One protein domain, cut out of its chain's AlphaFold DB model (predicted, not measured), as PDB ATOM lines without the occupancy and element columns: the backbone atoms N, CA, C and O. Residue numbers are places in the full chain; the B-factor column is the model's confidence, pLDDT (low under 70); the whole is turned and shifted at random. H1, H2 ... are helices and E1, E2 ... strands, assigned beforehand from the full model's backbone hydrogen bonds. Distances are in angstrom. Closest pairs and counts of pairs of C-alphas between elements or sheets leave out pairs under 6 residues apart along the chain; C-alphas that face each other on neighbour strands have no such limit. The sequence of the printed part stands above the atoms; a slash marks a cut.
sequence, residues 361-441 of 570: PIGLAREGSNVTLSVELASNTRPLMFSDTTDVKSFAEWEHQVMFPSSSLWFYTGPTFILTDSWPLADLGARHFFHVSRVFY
ATOM      1  N   PRO A 361     273.663 169.890 129.991       78.75
ATOM      2  CA  PRO A 361     273.828 168.589 130.622       78.75
ATOM      3  C   PRO A 361     273.911 167.467 129.583       78.75
ATOM      4  O   PRO A 361     273.083 167.381 128.673       78.75
ATOM      5  N   ILE A 362     274.899 166.591 129.757       81.56
ATOM      6  CA  ILE A 362     275.150 165.454 128.876       81.56
ATOM      7  C   ILE A 362     274.958 164.146 129.650       81.56
ATOM      8  O   ILE A 362     275.536 163.947 130.719       81.56
ATOM      9  N   GLY A 363     274.186 163.225 129.076       84.38
ATOM     10  CA  GLY A 363     274.157 161.819 129.454       84.38
ATOM     11  C   GLY A 363     275.114 161.011 128.583       84.38
ATOM     12  O   GLY A 363     275.041 161.078 127.361       84.38
ATOM     13  N   LEU A 364     275.996 160.230 129.202       86.94
ATOM     14  CA  LEU A 364     276.843 159.256 128.511       86.94
ATOM     15  C   LEU A 364     276.613 157.880 129.126       86.94
ATOM     16  O   LEU A 364     276.802 157.689 130.330       86.94
ATOM     17  N   ALA A 365     276.223 156.917 128.298       90.12
ATOM     18  CA  ALA A 365     275.992 155.539 128.707       90.12
ATOM     19  C   ALA A 365     276.708 154.570 127.768       90.12
ATOM     20  O   ALA A 365     276.882 154.840 126.584       90.12
ATOM     21  N   ARG A 366     277.131 153.419 128.293       88.06
ATOM     22  CA  ARG A 366     277.650 152.318 127.477       88.06
ATOM     23  C   ARG A 366     276.596 151.227 127.377       88.06
ATOM     24  O   ARG A 366     276.224 150.645 128.393       88.06
ATOM     25  N   GLU A 367     276.220 150.881 126.155       88.06
ATOM     26  CA  GLU A 367     275.273 149.811 125.854       88.06
ATOM     27  C   GLU A 367     275.952 148.760 124.972       88.06
ATOM     28  O   GLU A 367     276.092 148.890 123.756       88.06
ATOM     29  N   GLY A 368     276.461 147.703 125.614       88.69
ATOM     30  CA  GLY A 368     277.213 146.646 124.938       88.69
ATOM     31  C   GLY A 368     278.518 147.157 124.313       88.69
ATOM     32  O   GLY A 368     279.462 147.537 125.023       88.69
ATOM     33  N   SER A 369     278.588 147.105 122.981       90.25
ATOM     34  CA  SER A 369     279.706 147.611 122.177       90.25
ATOM     35  C   SER A 369     279.559 149.077 121.783       90.25
ATOM     36  O   SER A 369     280.463 149.586 121.127       90.25
ATOM     37  N   ASN A 370     278.468 149.742 122.170       89.19
ATOM     38  CA  ASN A 370     278.186 151.116 121.783       89.19
ATOM     39  C   ASN A 370     278.290 152.077 122.973       89.19
ATOM     40  O   ASN A 370     278.125 151.686 124.132       89.19
ATOM     41  N   VAL A 371     278.557 153.341 122.666       87.06
ATOM     42  CA  VAL A 371     278.410 154.482 123.568       87.06
ATOM     43  C   VAL A 371     277.238 155.308 123.069       87.06
ATOM     44  O   VAL A 371     277.176 155.636 121.889       87.06
ATOM     45  N   THR A 372     276.329 155.628 123.975       86.94
ATOM     46  CA  THR A 372     275.136 156.425 123.735       86.94
ATOM     47  C   THR A 372     275.307 157.776 124.411       86.94
ATOM     48  O   THR A 372     275.588 157.847 125.611       86.94
ATOM     49  N   LEU A 373     275.141 158.837 123.631       82.00
ATOM     50  CA  LEU A 373     275.110 160.221 124.075       82.00
ATOM     51  C   LEU A 373     273.657 160.693 124.115       82.00
ATOM     52  O   LEU A 373     272.933 160.516 123.140       82.00
ATOM     53  N   SER A 374     273.255 161.323 125.215       86.06
ATOM     54  CA  SER A 374     271.948 161.955 125.381       86.06
ATOM     55  C   SER A 374     272.110 163.422 125.776       86.06
ATOM     56  O   SER A 374     272.856 163.734 126.700       86.06
ATOM     57  N   VAL A 375     271.400 164.326 125.105       83.38
ATOM     58  CA  VAL A 375     271.488 165.780 125.303       83.38
ATOM     59  C   VAL A 375     270.082 166.371 125.351       83.38
ATOM     60  O   VAL A 375     269.226 166.014 124.544       83.38
ATOM     61  N   GLU A 376     269.830 167.291 126.281       84.94
ATOM     62  CA  GLU A 376     268.573 168.042 126.309       84.94
ATOM     63  C   GLU A 376     268.565 169.154 125.249       84.94
ATOM     64  O   GLU A 376     269.364 170.090 125.302       84.94
ATOM     65  N   LEU A 377     267.596 169.098 124.334       82.69
ATOM     66  CA  LEU A 377     267.282 170.187 123.414       82.69
ATOM     67  C   LEU A 377     266.109 170.985 123.968       82.69
ATOM     68  O   LEU A 377     264.948 170.632 123.761       82.69
ATOM     69  N   ALA A 378     266.423 172.047 124.708       84.81
ATOM     70  CA  ALA A 378     265.426 172.942 125.280       84.81
ATOM     71  C   ALA A 378     264.908 173.950 124.252       84.81
ATOM     72  O   ALA A 378     265.655 174.432 123.401       84.81
ATOM     73  N   SER A 379     263.618 174.280 124.335       86.06
ATOM     74  CA  SER A 379     263.009 175.307 123.483       86.06
ATOM     75  C   SER A 379     263.710 176.664 123.615       86.06
ATOM     76  O   SER A 379     264.260 176.987 124.665       86.06
ATOM     77  N   ASN A 380     263.653 177.465 122.554       87.50
ATOM     78  CA  ASN A 380     264.327 178.754 122.399       87.50
ATOM     79  C   ASN A 380     265.836 178.698 122.675       87.50
ATOM     80  O   ASN A 380     266.405 179.616 123.265       87.50
ATOM     81  N   THR A 381     266.504 177.628 122.235       86.56
ATOM     82  CA  THR A 381     267.962 177.520 122.353       86.56
ATOM     83  C   THR A 381     268.650 177.383 121.007       86.56
ATOM     84  O   THR A 381     268.110 176.824 120.052       86.56
ATOM     85  N   ARG A 382     269.880 177.887 120.935       83.56
ATOM     86  CA  ARG A 382     270.854 177.527 119.907       83.56
ATOM     87  C   ARG A 382     271.782 176.475 120.502       83.56
ATOM     88  O   ARG A 382     272.668 176.856 121.267       83.56
ATOM     89  N   PRO A 383     271.568 175.182 120.228       77.56
ATOM     90  CA  PRO A 383     272.474 174.154 120.704       77.56
ATOM     91  C   PRO A 383     273.805 174.240 119.951       77.56
ATOM     92  O   PRO A 383     273.846 174.580 118.768       77.56
ATOM     93  N   LEU A 384     274.889 173.957 120.659       74.12
ATOM     94  CA  LEU A 384     276.254 173.958 120.160       74.12
ATOM     95  C   LEU A 384     276.928 172.694 120.661       74.12
ATOM     96  O   LEU A 384     276.888 172.390 121.850       74.12
ATOM     97  N   MET A 385     277.550 171.959 119.759       67.94
ATOM     98  CA  MET A 385     278.324 170.785 120.113       67.94
ATOM     99  C   MET A 385     279.740 170.964 119.585       67.94
ATOM    100  O   MET A 385     279.973 171.696 118.619       67.94
ATOM    101  N   PHE A 386     280.681 170.363 120.299       63.47
ATOM    102  CA  PHE A 386     282.055 170.202 119.880       63.47
ATOM    103  C   PHE A 386     282.487 168.759 120.159       63.47
ATOM    104  O   PHE A 386     282.370 168.270 121.291       63.47
ATOM    105  N   SER A 387     283.040 168.105 119.139       61.94
ATOM    106  CA  SER A 387     283.746 166.827 119.240       61.94
ATOM    107  C   SER A 387     285.189 166.959 118.742       61.94
ATOM    108  O   SER A 387     285.495 167.736 117.838       61.94
ATOM    109  N   ASP A 388     286.106 166.194 119.338       56.09
ATOM    110  CA  ASP A 388     287.526 166.201 118.981       56.09
ATOM    111  C   ASP A 388     287.862 165.436 117.681       56.09
ATOM    112  O   ASP A 388     289.029 165.425 117.279       56.09
ATOM    113  N   THR A 389     286.880 164.839 116.982       51.69
ATOM    114  CA  THR A 389     287.110 164.177 115.683       51.69
ATOM    115  C   THR A 389     286.093 164.553 114.597       51.69
ATOM    116  O   THR A 389     284.888 164.607 114.813       51.69
ATOM    117  N   THR A 390     286.582 164.752 113.369       49.44
ATOM    118  CA  THR A 390     285.776 165.094 112.179       49.44
ATOM    119  C   THR A 390     285.028 163.903 111.554       49.44
ATOM    120  O   THR A 390     284.366 164.073 110.536       49.44
ATOM    121  N   ASP A 391     285.166 162.690 112.106       47.41
ATOM    122  CA  ASP A 391     284.714 161.435 111.469       47.41
ATOM    123  C   ASP A 391     283.403 160.862 112.042       47.41
ATOM    124  O   ASP A 391     282.887 159.858 111.539       47.41
ATOM    125  N   VAL A 392     282.808 161.497 113.056       49.59
ATOM    126  CA  VAL A 392     281.548 161.042 113.667       49.59
ATOM    127  C   VAL A 392     280.350 161.500 112.828       49.59
ATOM    128  O   VAL A 392     279.655 162.454 113.161       49.59
ATOM    129  N   LYS A 393     280.106 160.823 111.699       41.75
ATOM    130  CA  LYS A 393     279.163 161.271 110.652       41.75
ATOM    131  C   LYS A 393     277.749 161.638 111.130       41.75
ATOM    132  O   LYS A 393     277.203 162.604 110.617       41.75
ATOM    133  N   SER A 394     277.163 160.923 112.094       43.53
ATOM    134  CA  SER A 394     275.771 161.160 112.523       43.53
ATOM    135  C   SER A 394     275.572 162.432 113.357       43.53
ATOM    136  O   SER A 394     274.526 163.061 113.240       43.53
ATOM    137  N   PHE A 395     276.574 162.861 114.133       45.00
ATOM    138  CA  PHE A 395     276.553 164.177 114.792       45.00
ATOM    139  C   PHE A 395     277.290 165.253 113.999       45.00
ATOM    140  O   PHE A 395     276.940 166.417 114.127       45.00
ATOM    141  N   ALA A 396     278.238 164.903 113.126       36.75
ATOM    142  CA  ALA A 396     278.843 165.854 112.192       36.75
ATOM    143  C   ALA A 396     277.799 166.430 111.213       36.75
ATOM    144  O   ALA A 396     277.889 167.596 110.839       36.75
ATOM    145  N   GLU A 397     276.746 165.674 110.873       38.75
ATOM    146  CA  GLU A 397     275.553 166.195 110.175       38.75
ATOM    147  C   GLU A 397     274.809 167.291 110.971       38.75
ATOM    148  O   GLU A 397     274.063 168.080 110.396       38.75
ATOM    149  N   TRP A 398     275.057 167.383 112.279       39.16
ATOM    150  CA  TRP A 398     274.615 168.445 113.184       39.16
ATOM    151  C   TRP A 398     275.641 169.592 113.320       39.16
ATOM    152  O   TRP A 398     275.280 170.685 113.752       39.16
ATOM    153  N   GLU A 399     276.910 169.367 112.957       36.38
ATOM    154  CA  GLU A 399     278.066 170.157 113.422       36.38
ATOM    155  C   GLU A 399     278.888 170.856 112.317       36.38
ATOM    156  O   GLU A 399     279.886 171.511 112.616       36.38
ATOM    157  N   HIS A 400     278.506 170.811 111.037       33.75
ATOM    158  CA  HIS A 400     279.284 171.498 109.992       33.75
ATOM    159  C   HIS A 400     279.073 173.034 109.962       33.75
ATOM    160  O   HIS A 400     278.429 173.588 109.075       33.75
ATOM    161  N   GLN A 401     279.716 173.741 110.901       35.44
ATOM    162  CA  GLN A 401     280.119 175.148 110.778       35.44
ATOM    163  C   GLN A 401     281.620 175.247 110.469       35.44
ATOM    164  O   GLN A 401     282.441 175.477 111.353       35.44
ATOM    165  N   VAL A 402     282.004 175.170 109.196       27.58
ATOM    166  CA  VAL A 402     283.234 175.860 108.777       27.58
ATOM    167  C   VAL A 402     282.804 177.301 108.549       27.58
ATOM    168  O   VAL A 402     282.012 177.522 107.641       27.58
ATOM    169  N   MET A 403     283.216 178.227 109.427       33.78
ATOM    170  CA  MET A 403     283.011 179.689 109.345       33.78
ATOM    171  C   MET A 403     282.254 180.141 108.080       33.78
ATOM    172  O   MET A 403     282.874 180.376 107.049       33.78
ATOM    173  N   PHE A 404     280.920 180.218 108.176       38.88
ATOM    174  CA  PHE A 404     279.980 180.577 107.100       38.88
ATOM    175  C   PHE A 404     280.304 179.959 105.718       38.88
ATOM    176  O   PHE A 404     280.973 180.592 104.900       38.88
ATOM    177  N   PRO A 405     279.735 178.785 105.378       32.22
ATOM    178  CA  PRO A 405     278.623 178.823 104.419       32.22
ATOM    179  C   PRO A 405     277.555 177.718 104.582       32.22
ATOM    180  O   PRO A 405     277.848 176.557 104.830       32.22
ATOM    181  N   SER A 406     276.308 178.123 104.309       35.19
ATOM    182  CA  SER A 406     275.157 177.342 103.818       35.19
ATOM    183  C   SER A 406     274.680 176.096 104.585       35.19
ATOM    184  O   SER A 406     275.335 175.064 104.626       35.19
ATOM    185  N   SER A 407     273.407 176.178 104.986       34.44
ATOM    186  CA  SER A 407     272.504 175.136 105.495       34.44
ATOM    187  C   SER A 407     272.593 174.789 106.992       34.44
ATOM    188  O   SER A 407     273.280 173.878 107.427       34.44
ATOM    189  N   SER A 408     271.699 175.462 107.734       41.78
ATOM    190  CA  SER A 408     270.961 174.949 108.902       41.78
ATOM    191  C   SER A 408     271.646 174.895 110.277       41.78
ATOM    192  O   SER A 408     271.879 173.841 110.848       41.78
ATOM    193  N   LEU A 409     271.796 176.074 110.888       47.81
ATOM    194  CA  LEU A 409     271.952 176.241 112.338       47.81
ATOM    195  C   LEU A 409     270.576 176.312 112.985       47.81
ATOM    196  O   LEU A 409     269.963 177.379 113.084       47.81
ATOM    197  N   TRP A 410     270.022 175.156 113.328       57.84
ATOM    198  CA  TRP A 410     268.651 175.087 113.807       57.84
ATOM    199  C   TRP A 410     268.555 175.524 115.265       57.84
ATOM    200  O   TRP A 410     268.696 174.727 116.186       57.84
ATOM    201  N   PHE A 411     268.237 176.805 115.466       72.44
ATOM    202  CA  PHE A 411     267.564 177.255 116.682       72.44
ATOM    203  C   PHE A 411     266.389 176.332 116.966       72.44
ATOM    204  O   PHE A 411     265.473 176.198 116.141       72.44
ATOM    205  N   TYR A 412     266.413 175.712 118.134       76.69
ATOM    206  CA  TYR A 412     265.365 174.821 118.560       76.69
ATOM    207  C   TYR A 412     264.249 175.631 119.210       76.69
ATOM    208  O   TYR A 412     264.451 176.279 120.227       76.69
ATOM    209  N   THR A 413     263.064 175.612 118.602       77.94
ATOM    210  CA  THR A 413     261.852 176.311 119.085       77.94
ATOM    211  C   THR A 413     260.713 175.338 119.402       77.94
ATOM    212  O   THR A 413     259.624 175.747 119.790       77.94
ATOM    213  N   GLY A 414     260.952 174.029 119.246       79.94
ATOM    214  CA  GLY A 414     259.980 172.991 119.580       79.94
ATOM    215  C   GLY A 414     259.883 172.725 121.090       79.94
ATOM    216  O   GLY A 414     260.591 173.357 121.877       79.94
ATOM    217  N   PRO A 415     259.008 171.798 121.516       85.25
ATOM    218  CA  PRO A 415     258.927 171.352 122.907       85.25
ATOM    219  C   PRO A 415     260.207 170.640 123.353       85.25
ATOM    220  O   PRO A 415     260.695 169.772 122.641       85.25
ATOM    221  N   THR A 416     260.713 170.942 124.549       87.31
ATOM    222  CA  THR A 416     261.940 170.320 125.072       87.31
ATOM    223  C   THR A 416     261.918 168.790 124.970       87.31
ATOM    224  O   THR A 416     260.966 168.153 125.426       87.31
ATOM    225  N   PHE A 417     262.975 168.195 124.406       83.56
ATOM    226  CA  PHE A 417     263.139 166.740 124.320       83.56
ATOM    227  C   PHE A 417     264.601 166.310 124.489       83.56
ATOM    228  O   PHE A 417     265.520 167.123 124.387       83.56
ATOM    229  N   ILE A 418     264.813 165.018 124.749       85.62
ATOM    230  CA  ILE A 418     266.151 164.430 124.851       85.62
ATOM    231  C   ILE A 418     266.556 163.872 123.487       85.62
ATOM    232  O   ILE A 418     265.977 162.888 123.019       85.62
ATOM    233  N   LEU A 419     267.556 164.489 122.860       80.62
ATOM    234  CA  LEU A 419     268.236 163.937 121.693       80.62
ATOM    235  C   LEU A 419     269.146 162.805 122.162       80.62
ATOM    236  O   LEU A 419     269.849 162.958 123.156       80.62
ATOM    237  N   THR A 420     269.123 161.668 121.472       83.50
ATOM    238  CA  THR A 420     270.007 160.538 121.768       83.50
ATOM    239  C   THR A 420     270.569 159.974 120.479       83.50
ATOM    240  O   THR A 420     269.805 159.750 119.542       83.50
ATOM    241  N   ASP A 421     271.871 159.711 120.444       79.88
ATOM    242  CA  ASP A 421     272.505 158.972 119.352       79.88
ATOM    243  C   ASP A 421     273.684 158.128 119.880       79.88
ATOM    244  O   ASP A 421     274.105 158.264 121.032       79.88
ATOM    245  N   SER A 422     274.064 157.098 119.126       85.19
ATOM    246  CA  SER A 422     274.875 155.974 119.596       85.19
ATOM    247  C   SER A 422     275.899 155.524 118.566       85.19
ATOM    248  O   SER A 422     275.564 155.276 117.411       85.19
ATOM    249  N   TRP A 423     277.124 155.271 119.025       84.12
ATOM    250  CA  TRP A 423     278.230 154.841 118.168       84.12
ATOM    251  C   TRP A 423     278.921 153.598 118.685       84.12
ATOM    252  O   TRP A 423     279.008 153.414 119.902       84.12
ATOM    253  N   PRO A 424     279.498 152.774 117.798       87.69
ATOM    254  CA  PRO A 424     280.423 151.736 118.210       87.69
ATOM    255  C   PRO A 424     281.604 152.335 118.980       87.69
ATOM    256  O   PRO A 424     282.278 153.251 118.517       87.69
ATOM    257  N   LEU A 425     281.918 151.768 120.144       84.38
ATOM    258  CA  LEU A 425     283.074 152.170 120.952       84.38
ATOM    259  C   LEU A 425     284.394 152.046 120.169       84.38
ATOM    260  O   LEU A 425     285.340 152.777 120.438       84.38
ATOM    261  N   ALA A 426     284.456 151.120 119.208       84.69
ATOM    262  CA  ALA A 426     285.615 150.942 118.338       84.69
ATOM    263  C   ALA A 426     285.887 152.168 117.446       84.69
ATOM    264  O   ALA A 426     287.049 152.419 117.128       84.69
ATOM    265  N   ASP A 427     284.850 152.939 117.106       81.69
ATOM    266  CA  ASP A 427     284.944 154.083 116.193       81.69
ATOM    267  C   ASP A 427     285.373 155.368 116.924       81.69
ATOM    268  O   ASP A 427     285.973 156.251 116.321       81.69
ATOM    269  N   LEU A 428     285.138 155.454 118.240       75.06
ATOM    270  CA  LEU A 428     285.546 156.595 119.077       75.06
ATOM    271  C   LEU A 428     287.038 156.557 119.464       75.06
ATOM    272  O   LEU A 428     287.590 157.540 119.954       75.06
ATOM    273  N   GLY A 429     287.714 155.424 119.261       73.06
ATOM    274  CA  GLY A 429     289.110 155.245 119.655       73.06
ATOM    275  C   GLY A 429     289.318 155.159 121.175       73.06
ATOM    276  O   GLY A 429     288.409 154.880 121.953       73.06
ATOM    277  N   ALA A 430     290.568 155.336 121.621       74.44
ATOM    278  CA  ALA A 430     290.940 155.149 123.030       74.44
ATOM    279  C   ALA A 430     290.505 156.307 123.948       74.44
ATOM    280  O   ALA A 430     290.394 156.125 125.162       74.44
ATOM    281  N   ARG A 431     290.323 157.501 123.378       73.56
ATOM    282  CA  ARG A 431     289.862 158.720 124.043       73.56
ATOM    283  C   ARG A 431     289.063 159.519 123.029       73.56
ATOM    284  O   ARG A 431     289.517 159.661 121.901       73.56
ATOM    285  N   HIS A 432     287.926 160.023 123.475       74.50
ATOM    286  CA  HIS A 432     287.053 160.875 122.693       74.50
ATOM    287  C   HIS A 432     286.393 161.866 123.642       74.50
ATOM    288  O   HIS A 432     286.060 161.498 124.778       74.50
ATOM    289  N   PHE A 433     286.243 163.107 123.203       71.88
ATOM    290  CA  PHE A 433     285.700 164.184 124.015       71.88
ATOM    291  C   PHE A 433     284.428 164.740 123.384       71.88
ATOM    292  O   PHE A 433     284.392 165.048 122.197       71.88
ATOM    293  N   PHE A 434     283.401 164.896 124.217       73.12
ATOM    294  CA  PHE A 434     282.166 165.579 123.859       73.12
ATOM    295  C   PHE A 434     282.021 166.812 124.738       73.12
ATOM    296  O   PHE A 434     282.074 166.714 125.968       73.12
ATOM    297  N   HIS A 435     281.783 167.954 124.108       73.25
ATOM    298  CA  HIS A 435     281.360 169.176 124.772       73.25
ATOM    299  C   HIS A 435     280.082 169.670 124.125       73.25
ATOM    300  O   HIS A 435     279.962 169.699 122.905       73.25
ATOM    301  N   VAL A 436     279.114 170.043 124.950       75.44
ATOM    302  CA  VAL A 436     277.846 170.583 124.479       75.44
ATOM    303  C   VAL A 436     277.546 171.827 125.291       75.44
ATOM    304  O   VAL A 436     277.544 171.813 126.523       75.44
ATOM    305  N   SER A 437     277.268 172.909 124.591       79.94
ATOM    306  CA  SER A 437     276.751 174.144 125.150       79.94
ATOM    307  C   SER A 437     275.480 174.545 124.417       79.94
ATOM    308  O   SER A 437     275.036 173.905 123.461       79.94
ATOM    309  N   ARG A 438     274.824 175.582 124.909       85.12
ATOM    310  CA  ARG A 438     273.700 176.198 124.221       85.12
ATOM    311  C   ARG A 438     273.638 177.671 124.558       85.12
ATOM    312  O   ARG A 438     274.118 178.082 125.607       85.12
ATOM    313  N   VAL A 439     273.019 178.449 123.682       88.50
ATOM    314  CA  VAL A 439     272.578 179.810 124.002       88.50
ATOM    315  C   VAL A 439     271.073 179.783 124.177       88.50
ATOM    316  O   VAL A 439     270.364 179.425 123.240       88.50
ATOM    317  N   PHE A 440     270.589 180.157 125.353       91.69
ATOM    318  CA  PHE A 440     269.173 180.379 125.606       91.69
ATOM    319  C   PHE A 440     268.768 181.794 125.192       91.69
ATOM    320  O   PHE A 440     269.449 182.763 125.525       91.69
ATOM    321  N   TYR A 441     267.645 181.901 124.485       91.94
ATOM    322  CA  TYR A 441     267.058 183.153 124.021       91.94
ATOM    323  C   TYR A 441     265.721 183.374 124.739       91.94
ATOM    324  O   TYR A 441     264.744 182.697 124.420       91.94
TER     325      TYR A 441
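Overview. This is residues 361 to 441 of the 570 residues of the protein "PPIase cyclophilin-type domain-containing protein" of Lentisphaerae bacterium (UniProt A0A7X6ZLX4). A strongly twisted sheet, E1-E2-E4, and a ribbon, E3-E5, stand partly face to face, with short helix H1 at one edge between E3 and E4; residues 402 to 407 stick out. The printed part has 81 residues with five named strands and one named helix, in order E1 E2 E3 H1 E4 E5; of the 43 residues in named elements strands hold 36, the class mostly strand, and both sheets are antiparallel. The whole is compact, radius of gyration of the C-alphas 13.3 A, spans 36 by 28 by 15 A.

Arrangement. E2, residues 370 to 377, forms a hairpin with E1, residues 362 to 367; N 365 and O 372 are 2.9 A apart. Beside E4, residues 417 to 424, N 373 and O 421 are 2.9 A apart. Between E3, residues 381 to 387, and E5, residues 434 to 440, N 384 and O 437 are 2.8 A apart. H1, residues 393 to 399, only grazes the larger sheet; its closest C-alpha to E3, Glu 399, is 6.7 A from that of Met 385. In H1, 2 of 3 O i to N i+4 pairs are within hydrogen-bond range.

Along the chain. C-alpha 362 begins E1 at (275.150, 165.454, 128.876); C-alpha 440 ends E5 at (269.173, 180.379, 125.606). E4 measures 23.7 A, E2 22.0 A.

Size, cuts and confidence. The printed part has no cut. The H1 to E4 link is long. Residues 385 to 410 have pLDDT under 70.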